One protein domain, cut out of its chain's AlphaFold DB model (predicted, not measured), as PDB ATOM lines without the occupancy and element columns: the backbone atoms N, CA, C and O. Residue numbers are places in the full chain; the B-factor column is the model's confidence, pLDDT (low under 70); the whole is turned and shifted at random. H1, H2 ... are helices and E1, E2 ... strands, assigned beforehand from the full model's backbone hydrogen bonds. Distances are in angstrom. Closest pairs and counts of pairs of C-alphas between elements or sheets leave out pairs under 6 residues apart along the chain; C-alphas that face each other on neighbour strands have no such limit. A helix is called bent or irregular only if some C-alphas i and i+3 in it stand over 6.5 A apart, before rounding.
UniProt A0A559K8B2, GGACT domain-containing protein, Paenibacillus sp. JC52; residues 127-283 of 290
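This is residues 127 to 283 of the 290 residues of the protein "GGACT domain-containing protein" of Paenibacillus sp. JC52 (UniProt A0A559K8B2). The core is a closed barrel of five strands, E1, E5, E2, E6 and E7, with the helical hairpin of H4 and H5 packed on it where E5 bends. The two-strand hairpin of E3 and E4 packs on the barrel at the end of E7, H3 packs on it mostly along E1 and E6, and the short helices H1 and H2 follow E1, with H2 outside the wall. The printed part has 157 residues with five named helices and seven named strands, in the order E1, H1, H2, E2, E3, E4, E5, H3, E6, E7, H4, H5. The class is mixed, helices and strands; the barrel is mixed and the E3 and E4 sheet antiparallel. The whole is compact, with a radius of gyration of the C-alphas of 14.6 A, and is rounded, spanning 39 by 35 by 25 A.

In the barrel, E1 is residues 128 to 133, beginning at C-alpha 128 (13.320, 20.467, -10.489). E5 is residues 186 to 195, 26.4 A long, and bends by 52 degrees at residue 189. E2 is residues 155 to 162, 20.0 A long. E6 is residues 214 to 223, 24.2 A long, and bends by 62 degrees at residue 218. E7 is residues 233 to 241, 23.2 A long, and bends by 56 degrees at residue 236. E3 is residues 165 to 170 and E4 residues 177 to 181. H1 is residues 141 to 145, H2 residues 149 to 152, and H3 residues 196 to 206, 14.6 A long. H3 is only just irregular: C-alphas 201 and 204 are 6.6 A apart. H4 is residues 252 to 262, 15.6 A long. H5 is residues 268 to 281, 19.2 A long, ending at C-alpha 281 (10.781, 35.224, 24.249).

Round the barrel run E1, E5, E2, E6, E7 and back to E1. E1 and E5 are antiparallel, with N 131 and O 192 2.8 A apart, within hydrogen-bond range. E5 and E2 are antiparallel, with N 161 and O 187 at 2.8 A. E2 and E6 are antiparallel, with N 160 and O 222 at 2.8 A. E6 and E7 form an antiparallel hairpin, with N 219 and O 236 at 2.9 A. E7 and E1 are parallel and close the ring, with N 237 and O 130 at 2.8 A. E2 runs on into E3 across a break of 2 residues, at 95 degrees. E3 and E4 form an antiparallel hairpin, with N 179 and O 167 at 2.7 A. The closest C-alphas of E4 and E7 are those of Asp 179 and Val 240, 5.6 A. H4 and H5 form a helical hairpin: they touch at Leu 262 and Tyr 271, whose C-alphas are 7.3 A apart, with a shallow tilt of 9 degrees, opposite ways. The closest C-alphas of H4 and E5 are those of Leu 262 and Gly 189, 6.6 A. H3 is on the barrel and inside it, over none of its strands, at a height over the sheet of 4.1 A, only just above the sheet's level. H2 is on the barrel, outside it. H1 is not on the barrel; it is close to but not clearly touching H2, the closest C-alphas being those of Ile 143 and Glu 149, 5.7 A. H1, H4 and H5 have every O i to N i+4 pair within hydrogen-bond range, H3 has 5 of 7, and H2 is too short for such a pair.

The two C-alphas farthest apart are those of Ser 173 and Leu 228, 43.5 A. The printed part has no cut, and no link between named elements is long. The mean pLDDT of the printed part is 92.3; residues 224 to 232, between E6 and E7, are under 70.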
ATOM      1  N   SER A 127      13.278  21.414 -14.574       93.19
ATOM      2  CA  SER A 127      12.298  20.384 -14.181       93.19
ATOM      3  C   SER A 127      12.147  20.260 -12.661       93.19
ATOM      4  O   SER A 127      11.075  19.905 -12.168       93.19
ATOM      5  N   HIS A 128      13.226  20.554 -11.936       94.75
ATOM      6  CA  HIS A 128      13.320  20.467 -10.489       94.75
ATOM      7  C   HIS A 128      14.068  21.680  -9.953       94.75
ATOM      8  O   HIS A 128      14.952  22.223 -10.612       94.75
ATOM      9  N   VAL A 129      13.724  22.065  -8.733       95.56
ATOM     10  CA  VAL A 129      14.341  23.167  -8.006       95.56
ATOM     11  C   VAL A 129      14.647  22.727  -6.586       95.56
ATOM     12  O   VAL A 129      13.990  21.841  -6.029       95.56
ATOM     13  N   VAL A 130      15.622  23.391  -5.976       96.00
ATOM     14  CA  VAL A 130      15.870  23.253  -4.545       96.00
ATOM     15  C   VAL A 130      15.025  24.274  -3.795       96.00
ATOM     16  O   VAL A 130      15.027  25.462  -4.116       96.00
ATOM     17  N   TYR A 131      14.287  23.815  -2.790       97.69
ATOM     18  CA  TYR A 131      13.459  24.644  -1.924       97.69
ATOM     19  C   TYR A 131      14.032  24.664  -0.505       97.69
ATOM     20  O   TYR A 131      14.146  23.623   0.142       97.69
ATOM     21  N   PHE A 132      14.365  25.858  -0.012       97.88
ATOM     22  CA  PHE A 132      14.847  26.078   1.348       97.88
ATOM     23  C   PHE A 132      13.698  26.469   2.283       97.88
ATOM     24  O   PHE A 132      13.168  27.584   2.220       97.88
ATOM     25  N   ALA A 133      13.331  25.550   3.176       98.25
ATOM     26  CA  ALA A 133      12.279  25.719   4.168       98.25
ATOM     27  C   ALA A 133      12.858  25.981   5.566       98.25
ATOM     28  O   ALA A 133      13.437  25.096   6.193       98.25
ATOM     29  N   TYR A 134      12.627  27.184   6.087       97.62
ATOM     30  CA  TYR A 134      13.089  27.617   7.415       97.62
ATOM     31  C   TYR A 134      11.948  27.751   8.450       97.62
ATOM     32  O   TYR A 134      12.184  28.056   9.616       97.62
ATOM     33  N   GLY A 135      10.690  27.581   8.024       96.50
ATOM     34  CA  GLY A 135       9.485  27.726   8.855       96.50
ATOM     35  C   GLY A 135       8.625  26.459   8.876       96.50
ATOM     36  O   GLY A 135       9.134  25.350   8.753       96.50
ATOM     37  N   SER A 136       7.296  26.608   8.970       95.81
ATOM     38  CA  SER A 136       6.367  25.454   9.028       95.81
ATOM     39  C   SER A 136       6.431  24.505   7.823       95.81
ATOM     40  O   SER A 136       5.968  23.373   7.898       95.81
ATOM     41  N   CYS A 137       6.987  24.938   6.690       97.19
ATOM     42  CA  CYS A 137       7.208  24.072   5.528       97.19
ATOM     43  C   CYS A 137       8.326  23.039   5.748       97.19
ATOM     44  O   CYS A 137       8.431  22.080   4.989       97.19
ATOM     45  N   ALA A 138       9.122  23.175   6.814       96.94
ATOM     46  CA  ALA A 138       9.994  22.102   7.269       96.94
ATOM     47  C   ALA A 138       9.192  20.912   7.832       96.94
ATOM     48  O   ALA A 138       9.739  19.821   7.958       96.94
ATOM     49  N   ASP A 139       7.913  21.087   8.170       97.81
ATOM     50  CA  ASP A 139       7.065  20.049   8.744       97.81
ATOM     51  C   ASP A 139       6.059  19.460   7.748       97.81
ATOM     52  O   ASP A 139       5.449  20.160   6.934       97.81
ATOM     53  N   MET A 140       5.838  18.147   7.859       96.62
ATOM     54  CA  MET A 140       4.994  17.401   6.927       96.62
ATOM     55  C   MET A 140       3.498  17.466   7.250       96.62
ATOM     56  O   MET A 140       2.704  17.118   6.380       96.62
ATOM     57  N   LYS A 141       3.061  17.938   8.432       96.38
ATOM     58  CA  LYS A 141       1.635  17.921   8.838       96.38
ATOM     59  C   LYS A 141       0.729  18.568   7.792       96.38
ATOM     60  O   LYS A 141      -0.253  17.969   7.361       96.38
ATOM     61  N   ARG A 142       1.078  19.777   7.342       96.12
ATOM     62  CA  ARG A 142       0.291  20.524   6.344       96.12
ATOM     63  C   ARG A 142       0.515  20.044   4.908       96.12
ATOM     64  O   ARG A 142      -0.369  20.220   4.075       96.12
ATOM     65  N   ILE A 143       1.672  19.446   4.622       97.06
ATOM     66  CA  ILE A 143       1.999  18.873   3.306       97.06
ATOM     67  C   ILE A 143       1.169  17.604   3.076       97.06
ATOM     68  O   ILE A 143       0.486  17.487   2.062       97.06
ATOM     69  N   VAL A 144       1.140  16.706   4.064       97.44
ATOM     70  CA  VAL A 144       0.337  15.473   4.067       97.44
ATOM     71  C   VAL A 144      -1.155  15.794   4.060       97.44
ATOM     72  O   VAL A 144      -1.910  15.202   3.299       97.44
ATOM     73  N   ALA A 145      -1.603  16.779   4.848       97.44
ATOM     74  CA  ALA A 145      -3.005  17.208   4.827       97.44
ATOM     75  C   ALA A 145      -3.451  17.748   3.453       97.44
ATOM     76  O   ALA A 145      -4.636  17.709   3.134       97.44
ATOM     77  N   ALA A 146      -2.509  18.236   2.639       97.06
ATOM     78  CA  ALA A 146      -2.749  18.669   1.267       97.06
ATOM     79  C   ALA A 146      -2.575  17.540   0.226       97.06
ATOM     80  O   ALA A 146      -2.718  17.809  -0.965       97.06
ATOM     81  N   GLY A 147      -2.261  16.308   0.649       97.56
ATOM     82  CA  GLY A 147      -2.004  15.165  -0.234       97.56
ATOM     83  C   GLY A 147      -0.759  15.334  -1.108       97.56
ATOM     84  O   GLY A 147      -0.745  14.880  -2.250       97.56
ATOM     85  N   ARG A 148       0.245  16.075  -0.618       97.38
ATOM     86  CA  ARG A 148       1.479  16.404  -1.350       97.38
ATOM     87  C   ARG A 148       2.715  15.722  -0.767       97.38
ATOM     88  O   ARG A 148       3.828  16.154  -1.015       97.38
ATOM     89  N   GLU A 149       2.572  14.681   0.045       96.94
ATOM     90  CA  GLU A 149       3.705  14.054   0.736       96.94
ATOM     91  C   GLU A 149       4.782  13.503  -0.207       96.94
ATOM     92  O   GLU A 149       5.965  13.586   0.116       96.94
ATOM     93  N   GLN A 150       4.385  13.001  -1.379       97.44
ATOM     94  CA  GLN A 150       5.320  12.507  -2.394       97.44
ATOM     95  C   GLN A 150       6.109  13.643  -3.049       97.44
ATOM     96  O   GLN A 150       7.266  13.459  -3.402       97.44
ATOM     97  N   ASP A 151       5.518  14.835  -3.147       97.69
ATOM     98  CA  ASP A 151       6.169  16.005  -3.740       97.69
ATOM     99  C   ASP A 151       7.346  16.515  -2.886       97.69
ATOM    100  O   ASP A 151       8.179  17.269  -3.378       97.69
ATOM    101  N   PHE A 152       7.414  16.114  -1.610       97.69
ATOM    102  CA  PHE A 152       8.436  16.524  -0.638       97.69
ATOM    103  C   PHE A 152       9.208  15.326  -0.059       97.69
ATOM    104  O   PHE A 152       9.795  15.425   1.021       97.69
ATOM    105  N   SER A 153       9.205  14.175  -0.744       95.94
ATOM    106  CA  SER A 153       9.904  12.976  -0.265       95.94
ATOM    107  C   SER A 153      11.428  13.072  -0.381       95.94
ATOM    108  O   SER A 153      12.140  12.389   0.353       95.94
ATOM    109  N   GLU A 154      11.935  13.899  -1.301       96.38
ATOM    110  CA  GLU A 154      13.368  14.088  -1.532       96.38
ATOM    111  C   GLU A 154      13.912  15.227  -0.659       96.38
ATOM    112  O   GLU A 154      13.907  16.405  -1.024       96.38
ATOM    113  N   VAL A 155      14.362  14.866   0.543       95.62
ATOM    114  CA  VAL A 155      15.048  15.778   1.466       95.62
ATOM    115  C   VAL A 155      16.549  15.701   1.205       95.62
ATOM    116  O   VAL A 155      17.154  14.651   1.409       95.62
ATOM    117  N   ILE A 156      17.144  16.821   0.794       93.94
ATOM    118  CA  ILE A 156      18.587  16.932   0.538       93.94
ATOM    119  C   ILE A 156      19.349  16.932   1.869       93.94
ATOM    120  O   ILE A 156      20.315  16.195   2.038       93.94
ATOM    121  N   GLY A 157      18.885  17.729   2.839       93.12
ATOM    122  CA  GLY A 157      19.528  17.842   4.145       93.12
ATOM    123  C   GLY A 157      19.369  19.218   4.782       93.12
ATOM    124  O   GLY A 157      18.381  19.921   4.544       93.12
ATOM    125  N   CYS A 158      20.345  19.580   5.616       94.69
ATOM    126  CA  CYS A 158      20.418  20.893   6.247       94.69
ATOM    127  C   CYS A 158      21.097  21.899   5.319       94.69
ATOM    128  O   CYS A 158      22.213  21.674   4.843       94.69
ATOM    129  N   GLY A 159      20.412  23.015   5.095       94.94
ATOM    130  CA  GLY A 159      20.951  24.184   4.427       94.94
ATOM    131  C   GLY A 159      21.277  25.294   5.419       94.94
ATOM    132  O   GLY A 159      20.515  25.530   6.354       94.94
ATOM    133  N   ILE A 160      22.376  26.004   5.180       95.25
ATOM    134  CA  ILE A 160      22.823  27.166   5.949       95.25
ATOM    135  C   ILE A 160      22.733  28.405   5.057       95.25
ATOM    136  O   ILE A 160      23.513  28.583   4.118       95.25
ATOM    137  N   LEU A 161      21.769  29.273   5.356       95.44
ATOM    138  CA  LEU A 161      21.579  30.557   4.692       95.44
ATOM    139  C   LEU A 161      22.339  31.648   5.459       95.44
ATOM    140  O   LEU A 161      21.869  32.152   6.480       95.44
ATOM    141  N   ASN A 162      23.523  32.006   4.966       93.19
ATOM    142  CA  ASN A 162      24.367  33.044   5.562       93.19
ATOM    143  C   ASN A 162      23.855  34.453   5.232       93.19
ATOM    144  O   ASN A 162      23.369  34.704   4.135       93.19
ATOM    145  N   GLY A 163      24.005  35.390   6.168       92.69
ATOM    146  CA  GLY A 163      23.563  36.781   6.016       92.69
ATOM    147  C   GLY A 163      22.107  37.034   6.424       92.69
ATOM    148  O   GLY A 163      21.669  38.188   6.419       92.69
ATOM    149  N   PHE A 164      21.384  35.986   6.824       95.75
ATOM    150  CA  PHE A 164      19.976  36.046   7.205       95.75
ATOM    151  C   PHE A 164      19.733  35.504   8.607       95.75
ATOM    152  O   PHE A 164      20.216  34.428   8.953       95.75
ATOM    153  N   ASN A 165      18.873  36.184   9.364       95.62
ATOM    154  CA  ASN A 165      18.334  35.673  10.620       95.62
ATOM    155  C   ASN A 165      16.859  35.314  10.464       95.62
ATOM    156  O   ASN A 165      16.088  36.063   9.856       95.62
ATOM    157  N   LEU A 166      16.469  34.206  11.090       96.75
ATOM    158  CA  LEU A 166      15.078  33.835  11.284       96.75
ATOM    159  C   LEU A 166      14.418  34.829  12.243       96.75
ATOM    160  O   LEU A 166      14.878  35.026  13.370       96.75
ATOM    161  N   GLN A 167      13.319  35.429  11.807       95.62
ATOM    162  CA  GLN A 167      12.470  36.302  12.608       95.62
ATOM    163  C   GLN A 167      11.003  35.908  12.443       95.62
ATOM    164  O   GLN A 167      10.624  35.254  11.475       95.62
ATOM    165  N   PHE A 168      10.156  36.338  13.367       95.38
ATOM    166  CA  PHE A 168       8.705  36.202  13.279       95.38
ATOM    167  C   PHE A 168       8.092  37.564  12.997       95.38
ATOM    168  O   PHE A 168       7.432  38.160  13.842       95.38
ATOM    169  N   SER A 169       8.351  38.078  11.797       93.62
ATOM    170  CA  SER A 169       7.975  39.426  11.354       93.62
ATOM    171  C   SER A 169       6.860  39.425  10.303       93.62
ATOM    172  O   SER A 169       6.407  40.486   9.879       93.62
ATOM    173  N   LYS A 170       6.384  38.256   9.849       94.31
ATOM    174  CA  LYS A 170       5.233  38.194   8.942       94.31
ATOM    175  C   LYS A 170       3.943  38.216   9.745       94.31
ATOM    176  O   LYS A 170       3.594  37.216  10.370       94.31
ATOM    177  N   TYR A 171       3.190  39.305   9.664       90.44
ATOM    178  CA  TYR A 171       1.908  39.414  10.356       90.44
ATOM    179  C   TYR A 171       0.863  38.400   9.852       90.44
ATOM    180  O   TYR A 171       0.711  38.143   8.649       90.44
ATOM    181  N   SER A 172       0.106  37.829  10.784       87.12
ATOM    182  CA  SER A 172      -1.133  37.086  10.544       87.12
ATOM    183  C   SER A 172      -2.127  37.439  11.647       87.12
ATOM    184  O   SER A 172      -1.734  37.879  12.725       87.12
ATOM    185  N   SER A 173      -3.421  37.235  11.399       87.00
ATOM    186  CA  SER A 173      -4.481  37.595  12.351       87.00
ATOM    187  C   SER A 173      -4.388  36.875  13.701       87.00
ATOM    188  O   SER A 173      -4.992  37.318  14.670       87.00
ATOM    189  N   ASP A 174      -3.671  35.755  13.754       87.50
ATOM    190  CA  ASP A 174      -3.524  34.860  14.902       87.50
ATOM    191  C   ASP A 174      -2.100  34.843  15.497       87.50
ATOM    192  O   ASP A 174      -1.822  34.033  16.373       87.50
ATOM    193  N   GLY A 175      -1.201  35.716  15.032       88.19
ATOM    194  CA  GLY A 175       0.194  35.806  15.489       88.19
ATOM    195  C   GLY A 175       1.179  35.822  14.324       88.19
ATOM    196  O   GLY A 175       0.820  35.507  13.187       88.19
ATOM    197  N   ASN A 176       2.437  36.184  14.557       94.00
ATOM    198  CA  ASN A 176       3.373  36.298  13.441       94.00
ATOM    199  C   ASN A 176       3.833  34.933  12.918       94.00
ATOM    200  O   ASN A 176       3.646  33.887  13.535       94.00
ATOM    201  N   ARG A 177       4.402  34.931  11.715       96.12
ATOM    202  CA  ARG A 177       4.971  33.763  11.042       96.12
ATOM    203  C   ARG A 177       6.429  34.018  10.700       96.12
ATOM    204  O   ARG A 177       6.881  35.161  10.674       96.12
ATOM    205  N   ALA A 178       7.129  32.921  10.439       96.56
ATOM    206  CA  ALA A 178       8.552  32.929  10.150       96.56
ATOM    207  C   ALA A 178       8.872  33.744   8.889       96.56
ATOM    208  O   ALA A 178       8.169  33.675   7.882       96.56
ATOM    209  N   ASP A 179       9.987  34.446   8.930       97.38
ATOM    210  CA  ASP A 179      10.576  35.231   7.859       97.38
ATOM    211  C   ASP A 179      12.100  35.139   7.982       97.38
ATOM    212  O   ASP A 179      12.622  35.052   9.095       97.38
ATOM    213  N   VAL A 180      12.818  35.173   6.864       96.12
ATOM    214  CA  VAL A 180      14.274  35.354   6.885       96.12
ATOM    215  C   VAL A 180      14.594  36.788   6.506       96.12
ATOM    216  O   VAL A 180      14.183  37.287   5.457       96.12
ATOM    217  N   VAL A 181      15.317  37.474   7.387       94.44
ATOM    218  CA  VAL A 181      15.618  38.900   7.242       94.44
ATOM    219  C   VAL A 181      17.119  39.082   7.123       94.44
ATOM    220  O   VAL A 181      17.874  38.630   7.986       94.44
ATOM    221  N   GLU A 182      17.544  39.769   6.062       93.94
ATOM    222  CA  GLU A 182      18.945  39.994   5.689       93.94
ATOM    223  C   GLU A 182      19.653  40.943   6.674       93.94
ATOM    224  O   GLU A 182      19.940  42.104   6.388       93.94
ATOM    225  N   THR A 183      19.890  40.478   7.895       92.31
ATOM    226  CA  THR A 183      20.427  41.256   9.025       92.31
ATOM    227  C   THR A 183      21.806  40.763   9.464       92.31
ATOM    228  O   THR A 183      22.289  41.153  10.524       92.31
ATOM    229  N   GLY A 184      22.461  39.939   8.642       89.88
ATOM    230  CA  GLY A 184      23.664  39.202   9.020       89.88
ATOM    231  C   GLY A 184      23.312  37.862   9.670       89.88
ATOM    232  O   GLY A 184      22.190  37.379   9.538       89.88
ATOM    233  N   GLY A 185      24.269  37.265  10.378       93.31
ATOM    234  CA  GLY A 185      24.073  35.963  11.024       93.31
ATOM    235  C   GLY A 185      23.893  34.825  10.018       93.31
ATOM    236  O   GLY A 185      24.413  34.889   8.902       93.31
ATOM    237  N   HIS A 186      23.188  33.778  10.436       94.94
ATOM    238  CA  HIS A 186      22.812  32.664   9.572       94.94
ATOM    239  C   HIS A 186      21.498  32.024  10.036       94.94
ATOM    240  O   HIS A 186      21.130  32.084  11.211       94.94
ATOM    241  N   THR A 187      20.804  31.392   9.096       97.19
ATOM    242  CA  THR A 187      19.583  30.619   9.335       97.19
ATOM    243  C   THR A 187      19.779  29.214   8.806       97.19
ATOM    244  O   THR A 187      20.120  29.043   7.637       97.19
ATOM    245  N   GLU A 188      19.547  28.212   9.648       97.38
ATOM    246  CA  GLU A 188      19.487  26.827   9.200       97.38
ATOM    247  C   GLU A 188      18.057  26.441   8.817       97.38
ATOM    248  O   GLU A 188      17.076  26.927   9.386       97.38
ATOM    249  N   GLY A 189      17.933  25.556   7.836       97.50
ATOM    250  CA  GLY A 189      16.645  25.093   7.343       97.50
ATOM    251  C   GLY A 189      16.756  23.777   6.591       97.50
ATOM    252  O   GLY A 189      17.840  23.234   6.382       97.50
ATOM    253  N   LYS A 190      15.605  23.253   6.185       97.19
ATOM    254  CA  LYS A 190      15.499  22.003   5.436       97.19
ATOM    255  C   LYS A 190      15.506  22.285   3.939       97.19
ATOM    256  O   LYS A 190      14.707  23.089   3.463       97.19
ATOM    257  N   LEU A 191      16.384  21.604   3.212       97.19
ATOM    258  CA  LEU A 191      16.430  21.629   1.755       97.19
ATOM    259  C   LEU A 191      15.633  20.455   1.187       97.19
ATOM    260  O   LEU A 191      15.892  19.298   1.523       97.19
ATOM    261  N   TYR A 192      14.685  20.765   0.312       97.19
ATOM    262  CA  TYR A 192      13.947  19.791  -0.486       97.19
ATOM    263  C   TYR A 192      14.346  19.914  -1.950       97.19
ATOM    264  O   TYR A 192      14.550  21.029  -2.430       97.19
ATOM    265  N   GLN A 193      14.374  18.799  -2.667       96.69
ATOM    266  CA  GLN A 193      14.292  18.812  -4.122       96.69
ATOM    267  C   GLN A 193      12.833  18.583  -4.514       96.69
ATOM    268  O   GLN A 193      12.223  17.596  -4.109       96.69
ATOM    269  N   ILE A 194      12.256  19.520  -5.260       97.38
ATOM    270  CA  ILE A 194      10.853  19.473  -5.684       97.38
ATOM    271  C   ILE A 194      10.757  19.757  -7.179       97.38
ATOM    272  O   ILE A 194      11.633  20.409  -7.745       97.38
ATOM    273  N   SER A 195       9.683  19.313  -7.830       96.12
ATOM    274  CA  SER A 195       9.428  19.725  -9.211       96.12
ATOM    275  C   SER A 195       9.005  21.197  -9.285       96.12
ATOM    276  O   SER A 195       8.384  21.741  -8.363       96.12
ATOM    277  N   SER A 196       9.282  21.845 -10.413       94.06
ATOM    278  CA  SER A 196       8.868  23.239 -10.653       94.06
ATOM    279  C   SER A 196       7.340  23.417 -10.655       94.06
ATOM    280  O   SER A 196       6.824  24.474 -10.275       94.06
ATOM    281  N   ASP A 197       6.595  22.356 -10.978       94.44
ATOM    282  CA  ASP A 197       5.131  22.319 -10.879       94.44
ATOM    283  C   ASP A 197       4.642  22.388  -9.423       94.44
ATOM    284  O   ASP A 197       3.603  22.983  -9.135       94.44
ATOM    285  N   VAL A 198       5.383  21.809  -8.475       96.62
ATOM    286  CA  VAL A 198       5.054  21.884  -7.040       96.62
ATOM    287  C   VAL A 198       5.337  23.281  -6.501       96.62
ATOM    288  O   VAL A 198       4.541  23.816  -5.720       96.62
ATOM    289  N   LEU A 199       6.429  23.908  -6.952       95.69
ATOM    290  CA  LEU A 199       6.749  25.287  -6.596       95.69
ATOM    291  C   LEU A 199       5.601  26.236  -6.978       95.69
ATOM    292  O   LEU A 199       5.044  26.930  -6.124       95.69
ATOM    293  N   THR A 200       5.221  26.240  -8.252       93.25
ATOM    294  CA  THR A 200       4.238  27.191  -8.795       93.25
ATOM    295  C   THR A 200       2.789  26.789  -8.498       93.25
ATOM    296  O   THR A 200       1.945  27.647  -8.224       93.25
ATOM    297  N   GLY A 201       2.493  25.487  -8.493       93.38
ATOM    298  CA  GLY A 201       1.148  24.936  -8.320       93.38
ATOM    299  C   GLY A 201       0.717  24.690  -6.872       93.38
ATOM    300  O   GLY A 201      -0.477  24.534  -6.619       93.38
ATOM    301  N   TYR A 202       1.645  24.645  -5.909       97.06
ATOM    302  CA  TYR A 202       1.321  24.450  -4.489       97.06
ATOM    303  C   TYR A 202       1.974  25.491  -3.578       97.06
ATOM    304  O   TYR A 202       1.257  26.174  -2.839       97.06
ATOM    305  N   LEU A 203       3.304  25.643  -3.622       97.50
ATOM    306  CA  LEU A 203       4.003  26.535  -2.691       97.50
ATOM    307  C   LEU A 203       3.589  27.996  -2.881       97.50
ATOM    308  O   LEU A 203       3.306  28.666  -1.895       97.50
ATOM    309  N   TYR A 204       3.432  28.482  -4.114       96.75
ATOM    310  CA  TYR A 204       3.022  29.876  -4.346       96.75
ATOM    311  C   TYR A 204       1.656  30.208  -3.738       96.75
ATOM    312  O   TYR A 204       1.464  31.288  -3.176       96.75
ATOM    313  N   SER A 205       0.707  29.275  -3.806       96.88
ATOM    314  CA  SER A 205      -0.594  29.425  -3.154       96.88
ATOM    315  C   SER A 205      -0.475  29.326  -1.634       96.88
ATOM    316  O   SER A 205      -1.071  30.139  -0.930       96.88
ATOM    317  N   ARG A 206       0.312  28.371  -1.117       96.06
ATOM    318  CA  ARG A 206       0.528  28.182   0.328       96.06
ATOM    319  C   ARG A 206       1.185  29.398   0.985       96.06
ATOM    320  O   ARG A 206       0.774  29.786   2.075       96.06
ATOM    321  N   GLU A 207       2.165  29.988   0.314       97.00
ATOM    322  CA  GLU A 207       2.925  31.157   0.767       97.00
ATOM    323  C   GLU A 207       2.212  32.477   0.420       97.00
ATOM    324  O   GLU A 207       2.665  33.568   0.763       97.00
ATOM    325  N   GLY A 208       1.059  32.410  -0.255       96.44
ATOM    326  CA  GLY A 208       0.256  33.579  -0.597       96.44
ATOM    327  C   GLY A 208       0.985  34.564  -1.512       96.44
ATOM    328  O   GLY A 208       0.824  35.776  -1.346       96.44
ATOM    329  N   VAL A 209       1.766  34.065  -2.476       95.44
ATOM    330  CA  VAL A 209       2.513  34.874  -3.459       95.44
ATOM    331  C   VAL A 209       1.567  35.781  -4.243       95.44
ATOM    332  O   VAL A 209       1.770  36.991  -4.324       95.44
ATOM    333  N   TYR A 210       0.453  35.226  -4.721       93.94
ATOM    334  CA  TYR A 210      -0.569  35.968  -5.468       93.94
ATOM    335  C   TYR A 210      -1.294  37.026  -4.622       93.94
ATOM    336  O   TYR A 210      -1.788  38.020  -5.150       93.94
ATOM    337  N   THR A 211      -1.329  36.840  -3.300       94.38
ATOM    338  CA  THR A 211      -1.895  37.795  -2.334       94.38
ATOM    339  C   THR A 211      -0.832  38.691  -1.696       94.38
ATOM    340  O   THR A 211      -1.144  39.416  -0.755       94.38
ATOM    341  N   LYS A 212       0.417  38.645  -2.184       94.00
ATOM    342  CA  LYS A 212       1.564  39.407  -1.665       94.00
ATOM    343  C   LYS A 212       1.819  39.196  -0.164       94.00
ATOM    344  O   LYS A 212       2.204  40.131   0.529       94.00
ATOM    345  N   ALA A 213       1.600  37.985   0.349       94.88
ATOM    346  CA  ALA A 213       1.940  37.646   1.732       94.88
ATOM    347  C   ALA A 213       3.450  37.395   1.861       94.88
ATOM    348  O   ALA A 213       4.143  38.076   2.621       94.88
ATOM    349  N   TYR A 214       3.956  36.478   1.040       97.06
ATOM    350  CA  TYR A 214       5.377  36.274   0.804       97.06
ATOM    351  C   TYR A 214       5.715  36.498  -0.668       97.06
ATOM    352  O   TYR A 214       4.842  36.506  -1.536       97.06
ATOM    353  N   ARG A 215       7.001  36.682  -0.947       95.31
ATOM    354  CA  ARG A 215       7.568  36.711  -2.296       95.31
ATOM    355  C   ARG A 215       8.666  35.655  -2.415       95.31
ATOM    356  O   ARG A 215       9.402  35.484  -1.440       95.31
ATOM    357  N   PRO A 216       8.778  34.960  -3.557       95.81
ATOM    358  CA  PRO A 216       9.910  34.084  -3.803       95.81
ATOM    359  C   PRO A 216      11.183  34.921  -3.971       95.81
ATOM    360  O   PRO A 216      11.139  36.012  -4.541       95.81
ATOM    361  N   ILE A 217      12.299  34.406  -3.472       95.06
ATOM    362  CA  ILE A 217      13.647  34.913  -3.738       95.06
ATOM    363  C   ILE A 217      14.579  33.731  -3.985       95.06
ATOM    364  O   ILE A 217      14.335  32.634  -3.472       95.06
ATOM    365  N   ILE A 218      15.647  33.961  -4.747       94.38
ATOM    366  CA  ILE A 218      16.694  32.964  -4.965       94.38
ATOM    367  C   ILE A 218      17.865  33.291  -4.055       94.38
ATOM    368  O   ILE A 218      18.360  34.416  -4.052       94.38
ATOM    369  N   VAL A 219      18.283  32.307  -3.271       93.88
ATOM    370  CA  VAL A 219      19.362  32.441  -2.294       93.88
ATOM    371  C   VAL A 219      20.393  31.342  -2.489       93.88
ATOM    372  O   VAL A 219      20.064  30.235  -2.908       93.88
ATOM    373  N   ASN A 220      21.638  31.646  -2.135       92.19
ATOM    374  CA  ASN A 220      22.703  30.656  -2.074       92.19
ATOM    375  C   ASN A 220      22.756  30.056  -0.676       92.19
ATOM    376  O   ASN A 220      22.976  30.764   0.309       92.19
ATOM    377  N   VAL A 221      22.543  28.748  -0.597       92.50
ATOM    378  CA  VAL A 221      22.494  28.011   0.663       92.50
ATOM    379  C   VAL A 221      23.670  27.050   0.709       92.50
ATOM    380  O   VAL A 221      23.836  26.231  -0.192       92.50
ATOM    381  N   ALA A 222      24.498  27.142   1.747       89.75
ATOM    382  CA  ALA A 222      25.594  26.199   1.946       89.75
ATOM    383  C   ALA A 222      25.047  24.878   2.503       89.75
ATOM    384  O   ALA A 222      24.160  24.885   3.360       89.75
ATOM    385  N   HIS A 223      25.559  23.743   2.035       78.69
ATOM    386  CA  HIS A 223      25.132  22.442   2.535       78.69
ATOM    387  C   HIS A 223      25.916  22.052   3.796       78.69
ATOM    388  O   HIS A 223      27.144  22.111   3.818       78.69
ATOM    389  N   ALA A 224      25.226  21.621   4.857       64.38
ATOM    390  CA  ALA A 224      25.877  21.340   6.141       64.38
ATOM    391  C   ALA A 224      26.839  20.130   6.116       64.38
ATOM    392  O   ALA A 224      27.680  20.017   7.008       64.38
ATOM    393  N   LEU A 225      26.737  19.226   5.128       54.72
ATOM    394  CA  LEU A 225      27.645  18.069   5.027       54.72
ATOM    395  C   LEU A 225      29.024  18.411   4.436       54.72
ATOM    396  O   LEU A 225      29.949  17.626   4.630       54.72
ATOM    397  N   ASP A 226      29.197  19.587   3.826       49.31
ATOM    398  CA  ASP A 226      30.453  20.002   3.189       49.31
ATOM    399  C   ASP A 226      31.031  21.265   3.845       49.31
ATOM    400  O   ASP A 226      31.391  22.239   3.191       49.31
ATOM    401  N   LEU A 227      31.222  21.216   5.172       47.66
ATOM    402  CA  LEU A 227      31.960  22.225   5.965       47.66
ATOM    403  C   LEU A 227      33.433  22.433   5.525       47.66
ATOM    404  O   LEU A 227      34.189  23.124   6.208       47.66
ATOM    405  N   LEU A 228      33.861  21.819   4.420       41.66
ATOM    406  CA  LEU A 228      35.213  21.886   3.873       41.66
ATOM    407  C   LEU A 228      35.290  22.606   2.518       41.66
ATOM    408  O   LEU A 228      36.398  22.994   2.149       41.66
ATOM    409  N   ASP A 229      34.171  22.834   1.816       50.31
ATOM    410  CA  ASP A 229      34.158  23.584   0.552       50.31
ATOM    411  C   ASP A 229      33.063  24.673   0.543       50.31
ATOM    412  O   ASP A 229      31.905  24.395   0.222       50.31
ATOM    413  N   PRO A 230      33.396  25.926   0.908       49.59
ATOM    414  CA  PRO A 230      32.447  27.038   0.885       49.59
ATOM    415  C   PRO A 230      31.918  27.379  -0.521       49.59
ATOM    416  O   PRO A 230      30.936  28.116  -0.609       49.59
ATOM    417  N   ASP A 231      32.510  26.839  -1.595       53.66
ATOM    418  CA  ASP A 231      32.029  27.033  -2.968       53.66
ATOM    419  C   ASP A 231      30.905  26.049  -3.355       53.66
ATOM    420  O   ASP A 231      30.225  26.260  -4.362       53.66
ATOM    421  N   GLN A 232      30.616  25.020  -2.543       69.50
ATOM    422  CA  GLN A 232      29.487  24.099  -2.757       69.50
ATOM    423  C   GLN A 232      28.171  24.623  -2.161       69.50
ATOM    424  O   GLN A 232      27.474  23.952  -1.396       69.50
ATOM    425  N   SER A 233      27.817  25.858  -2.511       83.00
ATOM    426  CA  SER A 233      26.466  26.374  -2.272       83.00
ATOM    427  C   SER A 233      25.501  25.889  -3.352       83.00
ATOM    428  O   SER A 233      25.893  25.710  -4.505       83.00
ATOM    429  N   VAL A 234      24.233  25.727  -2.990       88.44
ATOM    430  CA  VAL A 234      23.153  25.451  -3.937       88.44
ATOM    431  C   VAL A 234      22.244  26.667  -4.063       88.44
ATOM    432  O   VAL A 234      21.917  27.314  -3.063       88.44
ATOM    433  N   GLU A 235      21.825  26.976  -5.291       92.06
ATOM    434  CA  GLU A 235      20.760  27.947  -5.521       92.06
ATOM    435  C   GLU A 235      19.429  27.335  -5.096       92.06
ATOM    436  O   GLU A 235      18.984  26.327  -5.647       92.06
ATOM    437  N   ALA A 236      18.792  27.951  -4.106       94.56
ATOM    438  CA  ALA A 236      17.505  27.520  -3.600       94.56
ATOM    439  C   ALA A 236      16.479  28.645  -3.708       94.56
ATOM    440  O   ALA A 236      16.762  29.812  -3.421       94.56
ATOM    441  N   VAL A 237      15.249  28.278  -4.056       96.56
ATOM    442  CA  VAL A 237      14.099  29.153  -3.865       96.56
ATOM    443  C   VAL A 237      13.758  29.159  -2.381       96.56
ATOM    444  O   VAL A 237      13.658  28.112  -1.739       96.56
ATOM    445  N   THR A 238      13.522  30.341  -1.831       97.69
ATOM    446  CA  THR A 238      12.855  30.497  -0.541       97.69
ATOM    447  C   THR A 238      11.832  31.620  -0.623       97.69
ATOM    448  O   THR A 238      11.690  32.273  -1.657       97.69
ATOM    449  N   PHE A 239      11.082  31.832   0.447       97.69
ATOM    450  CA  PHE A 239      10.052  32.860   0.511       97.69
ATOM    451  C   PHE A 239      10.417  33.869   1.585       97.69
ATOM    452  O   PHE A 239      10.962  33.495   2.606       97.69
ATOM    453  N   VAL A 240      10.129  35.150   1.370       96.69
ATOM    454  CA  VAL A 240      10.317  36.195   2.391       96.69
ATOM    455  C   VAL A 240       9.086  37.078   2.478       96.69
ATOM    456  O   VAL A 240       8.399  37.316   1.483       96.69
ATOM    457  N   ALA A 241       8.776  37.561   3.675       96.12
ATOM    458  CA  ALA A 241       7.580  38.353   3.918       96.12
ATOM    459  C   ALA A 241       7.645  39.671   3.137       96.12
ATOM    460  O   ALA A 241       8.653  40.383   3.204       96.12
ATOM    461  N   VAL A 242       6.578  40.005   2.402       93.62
ATOM    462  CA  VAL A 242       6.476  41.261   1.629       93.62
ATOM    463  C   VAL A 242       6.353  42.462   2.558       93.62
ATOM    464  O   VAL A 242       7.047  43.459   2.376       93.62
ATOM    465  N   SER A 243       5.480  42.353   3.557       90.81
ATOM    466  CA  SER A 243       5.288  43.355   4.599       90.81
ATOM    467  C   SER A 243       5.771  42.781   5.920       90.81
ATOM    468  O   SER A 243       5.205  41.807   6.417       90.81
ATOM    469  N   LYS A 244       6.832  43.381   6.458       91.50
ATOM    470  CA  LYS A 244       7.450  42.981   7.722       91.50
ATOM    471  C   LYS A 244       6.921  43.878   8.843       91.50
ATOM    472  O   LYS A 244       6.864  45.096   8.676       91.50
ATOM    473  N   SER A 245       6.511  43.282   9.953       89.75
ATOM    474  CA  SER A 245       6.134  43.961  11.191       89.75
ATOM    475  C   SER A 245       7.226  43.801  12.245       89.75
ATOM    476  O   SER A 245       8.167  43.026  12.066       89.75
ATOM    477  N   GLU A 246       7.062  44.484  13.378       88.94
ATOM    478  CA  GLU A 246       7.779  44.101  14.594       88.94
ATOM    479  C   GLU A 246       7.499  42.637  14.935       88.94
ATOM    480  O   GLU A 246       6.442  42.082  14.596       88.94
ATOM    481  N   GLU A 247       8.482  42.012  15.567       90.25
ATOM    482  CA  GLU A 247       8.424  40.606  15.912       90.25
ATOM    483  C   GLU A 247       7.416  40.355  17.034       90.25
ATOM    484  O   GLU A 247       7.384  41.068  18.036       90.25
ATOM    485  N   GLN A 248       6.571  39.343  16.848       88.19
ATOM    486  CA  GLN A 248       5.548  38.940  17.810       88.19
ATOM    487  C   GLN A 248       5.486  37.419  17.885       88.19
ATOM    488  O   GLN A 248       5.886  36.724  16.948       88.19
ATOM    489  N   SER A 249       4.949  36.910  18.994       90.56
ATOM    490  CA  SER A 249       4.820  35.472  19.214       90.56
ATOM    491  C   SER A 249       3.981  34.813  18.105       90.56
ATOM    492  O   SER A 249       2.892  35.302  17.767       90.56
ATOM    493  N   PRO A 250       4.472  33.724  17.493       94.00
ATOM    494  CA  PRO A 250       3.658  32.876  16.636       94.00
ATOM    495  C   PRO A 250       2.619  32.084  17.442       94.00
ATOM    496  O   PRO A 250       2.794  31.867  18.637       94.00
ATOM    497  N   PRO A 251       1.561  31.557  16.805       93.50
ATOM    498  CA  PRO A 251       0.667  30.613  17.469       93.50
ATOM    499  C   PRO A 251       1.416  29.365  17.959       93.50
ATOM    500  O   PRO A 251       2.327  28.882  17.282       93.50
ATOM    501  N   LEU A 252       0.963  28.777  19.071       92.62
ATOM    502  CA  LEU A 252       1.561  27.570  19.658       92.62
ATOM    503  C   LEU A 252       1.708  26.428  18.641       92.62
ATOM    504  O   LEU A 252       2.804  25.910  18.450       92.62
ATOM    505  N   GLU A 253       0.633  26.099  17.920       92.38
ATOM    506  CA  GLU A 253       0.659  25.037  16.903       92.38
ATOM    507  C   GLU A 253       1.668  25.317  15.779       92.38
ATOM    508  O   GLU A 253       2.251  24.395  15.211       92.38
ATOM    509  N   TYR A 254       1.887  26.594  15.449       94.75
ATOM    510  CA  TYR A 254       2.866  26.984  14.439       94.75
ATOM    511  C   TYR A 254       4.295  26.787  14.952       94.75
ATOM    512  O   TYR A 254       5.142  26.280  14.217       94.75
ATOM    513  N   MET A 255       4.564  27.150  16.210       95.69
ATOM    514  CA  MET A 255       5.858  26.899  16.850       95.69
ATOM    515  C   MET A 255       6.174  25.398  16.901       95.69
ATOM    516  O   MET A 255       7.281  24.996  16.548       95.69
ATOM    517  N   GLU A 256       5.196  24.558  17.247       95.19
ATOM    518  CA  GLU A 256       5.347  23.095  17.246       95.19
ATOM    519  C   GLU A 256       5.665  22.538  15.856       95.19
ATOM    520  O   GLU A 256       6.516  21.659  15.725       95.19
ATOM    521  N   GLU A 257       5.010  23.048  14.808       96.25
ATOM    522  CA  GLU A 257       5.327  22.680  13.425       96.25
ATOM    523  C   GLU A 257       6.774  23.048  13.081       96.25
ATOM    524  O   GLU A 257       7.516  22.201  12.590       96.25
ATOM    525  N   VAL A 258       7.213  24.270  13.387       97.06
ATOM    526  CA  VAL A 258       8.598  24.697  13.131       97.06
ATOM    527  C   VAL A 258       9.601  23.794  13.862       97.06
ATOM    528  O   VAL A 258      10.517  23.269  13.229       97.06
ATOM    529  N   LEU A 259       9.409  23.552  15.163       96.81
ATOM    530  CA  LEU A 259      10.305  22.702  15.953       96.81
ATOM    531  C   LEU A 259      10.325  21.259  15.430       96.81
ATOM    532  O   LEU A 259      11.400  20.707  15.189       96.81
ATOM    533  N   ARG A 260       9.160  20.651  15.178       97.00
ATOM    534  CA  ARG A 260       9.067  19.277  14.657       97.00
ATOM    535  C   ARG A 260       9.722  19.130  13.291       97.00
ATOM    536  O   ARG A 260      10.409  18.139  13.050       97.00
ATOM    537  N   GLY A 261       9.526  20.114  12.419       97.00
ATOM    538  CA  GLY A 261      10.078  20.112  11.075       97.00
ATOM    539  C   GLY A 261      11.601  20.223  11.048       97.00
ATOM    540  O   GLY A 261      12.245  19.535  10.248       97.00
ATOM    541  N   LEU A 262      12.172  21.065  11.917       97.00
ATOM    542  CA  LEU A 262      13.601  21.385  11.916       97.00
ATOM    543  C   LEU A 262      14.451  20.431  12.763       97.00
ATOM    544  O   LEU A 262      15.567  20.130  12.348       97.00
ATOM    545  N   LYS A 263      13.927  19.898  13.879       96.06
ATOM    546  CA  LYS A 263      14.663  19.014  14.809       96.06
ATOM    547  C   LYS A 263      15.500  17.908  14.147       96.06
ATOM    548  O   LYS A 263      16.632  17.724  14.571       96.06
ATOM    549  N   PRO A 264      15.004  17.148  13.147       94.69
ATOM    550  CA  PRO A 264      15.787  16.052  12.575       94.69
ATOM    551  C   PRO A 264      16.857  16.497  11.567       94.69
ATOM    552  O   PRO A 264      17.568  15.638  11.055       94.69
ATOM    553  N   ILE A 265      16.928  17.787  11.217       94.62
ATOM    554  CA  ILE A 265      17.773  18.290  10.125       94.62
ATOM    555  C   ILE A 265      18.809  19.299  10.600       94.62
ATOM    556  O   ILE A 265      19.977  19.161  10.248       94.62
ATOM    557  N   VAL A 266      18.388  20.328  11.334       95.44
ATOM    558  CA  VAL A 266      19.283  21.433  11.711       95.44
ATOM    559  C   VAL A 266      20.229  21.013  12.834       95.44
ATOM    560  O   VAL A 266      19.988  20.033  13.539       95.44
ATOM    561  N   SER A 267      21.315  21.755  13.013       95.19
ATOM    562  CA  SER A 267      22.291  21.500  14.063       95.19
ATOM    563  C   SER A 267      21.661  21.607  15.454       95.19
ATOM    564  O   SER A 267      20.785  22.437  15.706       95.19
ATOM    565  N   GLU A 268      22.156  20.804  16.401       95.38
ATOM    566  CA  GLU A 268      21.712  20.839  17.804       95.38
ATOM    567  C   GLU A 268      21.854  22.238  18.422       95.38
ATOM    568  O   GLU A 268      21.021  22.672  19.218       95.38
ATOM    569  N   MET A 269      22.896  22.974  18.026       95.38
ATOM    570  CA  MET A 269      23.131  24.338  18.494       95.38
ATOM    571  C   MET A 269      22.068  25.305  17.964       95.38
ATOM    572  O   MET A 269      21.514  26.081  18.745       95.38
ATOM    573  N   TYR A 270      21.753  25.244  16.665       96.56
ATOM    574  CA  TYR A 270      20.710  26.074  16.069       96.56
ATOM    575  C   TYR A 270      19.330  25.728  16.639       96.56
ATOM    576  O   TYR A 270      18.580  26.615  17.050       96.56
ATOM    577  N   TYR A 271      19.021  24.432  16.738       97.06
ATOM    578  CA  TYR A 271      17.771  23.946  17.313       97.06
ATOM    579  C   TYR A 271      17.599  24.393  18.772       97.06
ATOM    580  O   TYR A 271      16.549  24.917  19.141       97.06
ATOM    581  N   GLY A 272      18.640  24.236  19.596       96.38
ATOM    582  CA  GLY A 272      18.631  24.658  20.994       96.38
ATOM    583  C   GLY A 272      18.428  26.166  21.156       96.38
ATOM    584  O   GLY A 272      17.651  26.587  22.011       96.38
ATOM    585  N   ALA A 273      19.060  26.981  20.304       96.44
ATOM    586  CA  ALA A 273      18.860  28.430  20.301       96.44
ATOM    587  C   ALA A 273      17.421  28.813  19.917       96.44
ATOM    588  O   ALA A 273      16.817  29.663  20.573       96.44
ATOM    589  N   LEU A 274      16.844  28.161  18.902       96.38
ATOM    590  CA  LEU A 274      15.458  28.387  18.486       96.38
ATOM    591  C   LEU A 274      14.457  27.991  19.580       96.38
ATOM    592  O   LEU A 274      13.544  28.758  19.882       96.38
ATOM    593  N   LEU A 275      14.647  26.826  20.206       95.94
ATOM    594  CA  LEU A 275      13.806  26.368  21.311       95.94
ATOM    595  C   LEU A 275      13.898  27.318  22.510       95.94
ATOM    596  O   LEU A 275      12.870  27.721  23.046       95.94
ATOM    597  N   HIS A 276      15.111  27.726  22.895       94.50
ATOM    598  CA  HIS A 276      15.313  28.713  23.956       94.50
ATOM    599  C   HIS A 276      14.549  30.007  23.653       94.50
ATOM    600  O   HIS A 276      13.875  30.552  24.525       94.50
ATOM    601  N   ARG A 277      14.607  30.476  22.403       94.12
ATOM    602  CA  ARG A 277      13.868  31.656  21.954       94.12
ATOM    603  C   ARG A 277      12.360  31.483  22.119       94.12
ATOM    604  O   ARG A 277      11.703  32.347  22.683       94.12
ATOM    605  N   PHE A 278      11.809  30.345  21.701       94.69
ATOM    606  CA  PHE A 278      10.376  30.070  21.846       94.69
ATOM    607  C   PHE A 278       9.942  30.056  23.312       94.69
ATOM    608  O   PHE A 278       8.931  30.657  23.664       94.69
ATOM    609  N   VAL A 279      10.729  29.429  24.183       92.75
ATOM    610  CA  VAL A 279      10.417  29.308  25.612       92.75
ATOM    611  C   VAL A 279      10.509  30.654  26.326       92.75
ATOM    612  O   VAL A 279       9.623  30.999  27.103       92.75
ATOM    613  N   HIS A 280      11.571  31.421  26.074       91.31
ATOM    614  CA  HIS A 280      11.888  32.610  26.865       91.31
ATOM    615  C   HIS A 280      11.400  33.927  26.259       91.31
ATOM    616  O   HIS A 280      11.169  34.871  27.009       91.31
ATOM    617  N   GLU A 281      11.244  34.008  24.936       91.75
ATOM    618  CA  GLU A 281      10.781  35.224  24.249       91.75
ATOM    619  C   GLU A 281       9.310  35.130  23.824       91.75
ATOM    620  O   GLU A 281       8.644  36.158  23.731       91.75
ATOM    621  N   PHE A 282       8.783  33.918  23.592       90.75
ATOM    622  CA  PHE A 282       7.429  33.704  23.055       90.75
ATOM    623  C   PHE A 282       6.502  32.874  23.950       90.75
ATOM    624  O   PHE A 282       5.416  32.502  23.501       90.75
ATOM    625  N   GLU A 283       6.899  32.628  25.204       86.25
ATOM    626  CA  GLU A 283       6.091  31.938  26.225       86.25
ATOM    627  C   GLU A 283       5.610  30.544  25.771       86.25
ATOM    628  O   GLU A 283       4.465  30.144  25.972       86.25
TER     629      GLU A 283